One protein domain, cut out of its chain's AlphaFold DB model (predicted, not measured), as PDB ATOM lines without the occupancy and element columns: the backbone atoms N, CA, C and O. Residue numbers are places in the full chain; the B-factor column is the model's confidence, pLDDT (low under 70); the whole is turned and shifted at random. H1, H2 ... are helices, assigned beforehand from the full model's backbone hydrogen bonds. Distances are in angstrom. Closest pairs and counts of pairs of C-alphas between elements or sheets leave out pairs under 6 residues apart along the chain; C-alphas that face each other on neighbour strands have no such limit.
ATOM      1  N   GLU A  47      35.289 -52.749  36.894       62.53
ATOM      2  CA  GLU A  47      36.619 -53.339  36.723       62.53
ATOM      3  C   GLU A  47      37.461 -52.465  35.764       62.53
ATOM      4  O   GLU A  47      36.890 -51.845  34.858       62.53
ATOM      5  N   PRO A  48      38.784 -52.308  35.975       67.12
ATOM      6  CA  PRO A  48      39.624 -51.575  35.031       67.12
ATOM      7  C   PRO A  48      39.571 -52.244  33.648       67.12
ATOM      8  O   PRO A  48      39.803 -53.440  33.522       67.12
ATOM      9  N   CYS A  49      39.270 -51.466  32.608       74.75
ATOM     10  CA  CYS A  49      39.047 -51.952  31.242       74.75
ATOM     11  C   CYS A  49      40.344 -52.313  30.487       74.75
ATOM     12  O   CYS A  49      40.387 -52.256  29.260       74.75
ATOM     13  N   THR A  50      41.421 -52.630  31.204       74.06
ATOM     14  CA  THR A  50      42.764 -52.799  30.630       74.06
ATOM     15  C   THR A  50      42.800 -53.915  29.587       74.06
ATOM     16  O   THR A  50      43.423 -53.759  28.545       74.06
ATOM     17  N   ALA A  51      42.057 -55.004  29.808       77.56
ATOM     18  CA  ALA A  51      41.954 -56.103  28.845       77.56
ATOM     19  C   ALA A  51      41.258 -55.683  27.535       77.56
ATOM     20  O   ALA A  51      41.620 -56.141  26.453       77.56
ATOM     21  N   GLN A  52      40.259 -54.799  27.616       76.12
ATOM     22  CA  GLN A  52      39.555 -54.268  26.449       76.12
ATOM     23  C   GLN A  52      40.400 -53.223  25.712       76.12
ATOM     24  O   GLN A  52      40.369 -53.186  24.487       76.12
ATOM     25  N   GLU A  53      41.187 -52.416  26.431       77.56
ATOM     26  CA  GLU A  53      42.158 -51.488  25.834       77.56
ATOM     27  C   GLU A  53      43.244 -52.234  25.040       77.56
ATOM     28  O   GLU A  53      43.555 -51.844  23.916       77.56
ATOM     29  N   GLU A  54      43.777 -53.338  25.572       77.50
ATOM     30  CA  GLU A  54      44.778 -54.163  24.878       77.50
ATOM     31  C   GLU A  54      44.231 -54.785  23.585       77.50
ATOM     32  O   GLU A  54      44.897 -54.766  22.548       77.50
ATOM     33  N   ALA A  55      42.995 -55.289  23.617       79.62
ATOM     34  CA  ALA A  55      42.335 -55.826  22.429       79.62
ATOM     35  C   ALA A  55      42.054 -54.736  21.377       79.62
ATOM     36  O   ALA A  55      42.234 -54.967  20.180       79.62
ATOM     37  N   ALA A  56      41.674 -53.536  21.819       80.62
ATOM     38  CA  ALA A  56      41.347 -52.398  20.964       80.62
ATOM     39  C   ALA A  56      42.541 -51.886  20.145       80.62
ATOM     40  O   ALA A  56      42.381 -51.481  18.994       80.62
ATOM     41  N   ILE A  57      43.755 -51.968  20.703       80.06
ATOM     42  CA  ILE A  57      44.998 -51.629  19.991       80.06
ATOM     43  C   ILE A  57      45.187 -52.525  18.757       80.06
ATOM     44  O   ILE A  57      45.684 -52.064  17.731       80.06
ATOM     45  N   ILE A  58      44.778 -53.794  18.840       81.50
ATOM     46  CA  ILE A  58      44.909 -54.765  17.749       81.50
ATOM     47  C   ILE A  58      43.787 -54.589  16.720       81.50
ATOM     48  O   ILE A  58      44.033 -54.675  15.518       81.50
ATOM     49  N   THR A  59      42.554 -54.355  17.175       84.56
ATOM     50  CA  THR A  59      41.374 -54.261  16.297       84.56
ATOM     51  C   THR A  59      41.186 -52.879  15.671       84.56
ATOM     52  O   THR A  59      40.415 -52.745  14.721       84.56
ATOM     53  N   GLY A  60      41.882 -51.854  16.171       83.75
ATOM     54  CA  GLY A  60      41.684 -50.460  15.766       83.75
ATOM     55  C   GLY A  60      40.380 -49.853  16.294       83.75
ATOM     56  O   GLY A  60      39.942 -48.811  15.806       83.75
ATOM     57  N   GLU A  61      39.741 -50.503  17.266       85.62
ATOM     58  CA  GLU A  61      38.541 -50.003  17.927       85.62
ATOM     59  C   GLU A  61      38.898 -48.908  18.945       85.62
ATOM     60  O   GLU A  61      39.965 -48.918  19.553       85.62
ATOM     61  N   ILE A  62      38.003 -47.938  19.149       81.00
ATOM     62  CA  ILE A  62      38.172 -46.918  20.190       81.00
ATOM     63  C   ILE A  62      37.397 -47.369  21.427       81.00
ATOM     64  O   ILE A  62      36.175 -47.233  21.483       81.00
ATOM     65  N   VAL A  63      38.108 -47.854  22.445       79.88
ATOM     66  CA  VAL A  63      37.511 -48.165  23.749       79.88
ATOM     67  C   VAL A  63      37.585 -46.931  24.649       79.88
ATOM     68  O   VAL A  63      38.660 -46.414  24.945       79.88
ATOM     69  N   VAL A  64      36.420 -46.439  25.086       78.38
ATOM     70  CA  VAL A  64      36.315 -45.289  25.996       78.38
ATOM     71  C   VAL A  64      36.083 -45.781  27.418       78.38
ATOM     72  O   VAL A  64      34.961 -46.073  27.832       78.38
ATOM     73  N   CYS A  65      37.160 -45.833  28.191       74.88
ATOM     74  CA  CYS A  65      37.113 -46.233  29.590       74.88
ATOM     75  C   CYS A  65      36.708 -45.050  30.471       74.88
ATOM     76  O   CYS A  65      37.271 -43.954  30.392       74.88
ATOM     77  N   ARG A  66      35.756 -45.267  31.385       68.00
ATOM     78  CA  ARG A  66      35.453 -44.280  32.426       68.00
ATOM     79  C   ARG A  66      36.625 -44.230  33.409       68.00
ATOM     80  O   ARG A  66      36.754 -45.110  34.260       68.00
ATOM     81  N   ARG A  67      37.458 -43.186  33.329       57.44
ATOM     82  CA  ARG A  67      38.491 -42.920  34.346       57.44
ATOM     83  C   ARG A  67      37.821 -42.773  35.709       57.44
ATOM     84  O   ARG A  67      36.890 -41.980  35.862       57.44
ATOM     85  N   ARG A  68      38.288 -43.535  36.703       60.03
ATOM     86  CA  ARG A  68      37.900 -43.302  38.097       60.03
ATOM     87  C   ARG A  68      38.329 -41.878  38.444       60.03
ATOM     88  O   ARG A  68      39.501 -41.541  38.299       60.03
ATOM     89  N   ALA A  69      37.375 -41.036  38.835       55.97
ATOM     90  CA  ALA A  69      37.707 -39.756  39.443       55.97
ATOM     91  C   ALA A  69      38.606 -40.042  40.654       55.97
ATOM     92  O   ALA A  69      38.340 -40.991  41.396       55.97
ATOM     93  N   THR A  70      39.677 -39.265  40.828       55.91
ATOM     94  CA  THR A  70      40.491 -39.339  42.045       55.91
ATOM     95  C   THR A  70      39.587 -39.116  43.261       55.91
ATOM     96  O   THR A  70      38.561 -38.442  43.147       55.91
ATOM     97  N   GLU A  71      39.941 -39.679  44.420       60.28
ATOM     98  CA  GLU A  71      39.136 -39.606  45.657       60.28
ATOM     99  C   GLU A  71      38.678 -38.172  46.011       60.28
ATOM    100  O   GLU A  71      37.633 -37.974  46.628       60.28
ATOM    101  N   GLU A  72      39.426 -37.159  45.569       58.53
ATOM    102  CA  GLU A  72      39.133 -35.731  45.739       58.53
ATOM    103  C   GLU A  72      37.909 -35.233  44.949       58.53
ATOM    104  O   GLU A  72      37.233 -34.312  45.398       58.53
ATOM    105  N   HIS A  73      37.593 -35.843  43.804       58.72
ATOM    106  CA  HIS A  73      36.510 -35.417  42.905       58.72
ATOM    107  C   HIS A  73      35.339 -36.408  42.868       58.72
ATOM    108  O   HIS A  73      34.369 -36.206  42.133       58.72
ATOM    109  N   ARG A  74      35.410 -37.496  43.645       67.38
ATOM    110  CA  ARG A  74      34.322 -38.469  43.755       67.38
ATOM    111  C   ARG A  74      33.315 -37.988  44.800       67.38
ATOM    112  O   ARG A  74      33.671 -37.677  45.937       67.38
ATOM    113  N   LEU A  75      32.030 -37.971  44.436       68.88
ATOM    114  CA  LEU A  75      30.958 -37.875  45.426       68.88
ATOM    115  C   LEU A  75      31.084 -39.081  46.362       68.88
ATOM    116  O   LEU A  75      30.941 -40.230  45.939       68.88
ATOM    117  N   ARG A  76      31.420 -38.803  47.624       70.56
ATOM    118  CA  ARG A  76      31.605 -39.808  48.677       70.56
ATOM    119  C   ARG A  76      30.329 -40.646  48.788       70.56
ATOM    120  O   ARG A  76      29.225 -40.102  48.718       70.56
ATOM    121  N   GLY A  77      30.471 -41.953  49.002       76.88
ATOM    122  CA  GLY A  77      29.317 -42.830  49.210       76.88
ATOM    123  C   GLY A  77      28.455 -42.356  50.386       76.88
ATOM    124  O   GLY A  77      28.969 -41.772  51.342       76.88
ATOM    125  N   ALA A  78      27.145 -42.620  50.336       81.56
ATOM    126  CA  ALA A  78      26.195 -42.139  51.344       81.56
ATOM    127  C   ALA A  78      26.591 -42.538  52.783       81.56
ATOM    128  O   ALA A  78      26.520 -41.716  53.697       81.56
ATOM    129  N   ASP A  79      27.080 -43.765  52.982       83.56
ATOM    130  CA  ASP A  79      27.528 -44.239  54.298       83.56
ATOM    131  C   ASP A  79      28.792 -43.528  54.788       83.56
ATOM    132  O   ASP A  79      28.921 -43.208  55.970       83.56
ATOM    133  N   GLU A  80      29.726 -43.243  53.884       83.88
ATOM    134  CA  GLU A  80      30.944 -42.514  54.220       83.88
ATOM    135  C   GLU A  80      30.638 -41.049  54.550       83.88
ATOM    136  O   GLU A  80      31.163 -40.505  55.522       83.88
ATOM    137  N   ALA A  81      29.741 -40.426  53.780       86.62
ATOM    138  CA  ALA A  81      29.241 -39.089  54.058       86.62
ATOM    139  C   ALA A  81      28.563 -39.006  55.432       86.62
ATOM    140  O   ALA A  81      28.887 -38.108  56.211       86.62
ATOM    141  N   ARG A  82      27.711 -39.985  55.770       89.62
ATOM    142  CA  ARG A  82      27.066 -40.086  57.087       89.62
ATOM    143  C   ARG A  82      28.083 -40.229  58.219       89.62
ATOM    144  O   ARG A  82      27.999 -39.488  59.193       89.62
ATOM    145  N   ARG A  83      29.062 -41.136  58.092       92.69
ATOM    146  CA  ARG A  83      30.110 -41.340  59.114       92.69
ATOM    147  C   ARG A  83      30.918 -40.074  59.374       92.69
ATOM    148  O   ARG A  83      31.155 -39.726  60.524       92.69
ATOM    149  N   ARG A  84      31.319 -39.371  58.313       89.06
ATOM    150  CA  ARG A  84      32.103 -38.136  58.430       89.06
ATOM    151  C   ARG A  84      31.308 -37.014  59.077       89.06
ATOM    152  O   ARG A  84      31.852 -36.310  59.916       89.06
ATOM    153  N   HIS A  85      30.042 -36.859  58.689       91.81
ATOM    154  CA  HIS A  85      29.161 -35.877  59.309       91.81
ATOM    155  C   HIS A  85      29.014 -36.163  60.803       91.81
ATOM    156  O   HIS A  85      29.323 -35.292  61.603       91.81
ATOM    157  N   ALA A  86      28.681 -37.406  61.170       93.69
ATOM    158  CA  ALA A  86      28.572 -37.816  62.567       93.69
ATOM    159  C   ALA A  86      29.863 -37.547  63.358       93.69
ATOM    160  O   ALA A  86      29.797 -36.977  64.438       93.69
ATOM    161  N   ALA A  87      31.032 -37.887  62.808       92.75
ATOM    162  CA  ALA A  87      32.317 -37.618  63.456       92.75
ATOM    163  C   ALA A  87      32.595 -36.115  63.623       92.75
ATOM    164  O   ALA A  87      33.087 -35.690  64.663       92.75
ATOM    165  N   ALA A  88      32.270 -35.300  62.617       90.94
ATOM    166  CA  ALA A  88      32.469 -33.854  62.673       90.94
ATOM    167  C   ALA A  88      31.512 -33.158  63.654       90.94
ATOM    168  O   ALA A  88      31.841 -32.092  64.167       90.94
ATOM    169  N   THR A  89      30.337 -33.740  63.908       93.06
ATOM    170  CA  THR A  89      29.295 -33.132  64.747       93.06
ATOM    171  C   THR A  89      29.128 -33.787  66.114       93.06
ATOM    172  O   THR A  89      28.301 -33.310  66.883       93.06
ATOM    173  N   MET A  90      29.857 -34.863  66.435       90.19
ATOM    174  CA  MET A  90      29.585 -35.664  67.640       90.19
ATOM    175  C   MET A  90      29.685 -34.880  68.954       90.19
ATOM    176  O   MET A  90      28.945 -35.178  69.880       90.19
TER     177      MET A  90
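AT A GLANCE: This is residues 47 to 90 of the 157 residues of an uncharacterized protein of Erythrobacteraceae bacterium CFH 75059 (UniProt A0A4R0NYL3). Two short helices, H2 and H1, sit at opposite ends of a long rod with no shared core; the link between them folds back beside H1 and then runs on to H2. The printed part has 44 residues, with two named helices in the order H1, H2 and no named strand, and its class is all helix. It is extended, with a radius of gyration of the C-alphas of 17.8 A and spans of 56 by 15 by 11 A.

HOW THE PARTS SIT: Look first at H2, residues 78 to 89, where every O i to N i+4 pair is within hydrogen-bond range. H1, residues 50 to 59, has 5 of 6 such pairs within range. H1 and H2 are apart.

IN THESE COORDINATES: Find C-alpha 78 at (26.195, -42.139, 51.344); from there H2 runs 16.4 A to C-alpha 89. H1 runs 14.5 A from C-alpha 50 at (42.764, -52.799, 30.630) to C-alpha 59 at (41.374, -54.261, 16.297).

THE WHOLE: The C-alphas farthest apart, of Thr 59 and Met 90, are 55.9 A apart. Residues 60 to 77 form a long link between H1 and H2, of which residues 69 to 75 and residue 77 stand free. The printed part has no cut. Look for pLDDT under 70 at residues 47 to 48 and 66 to 75.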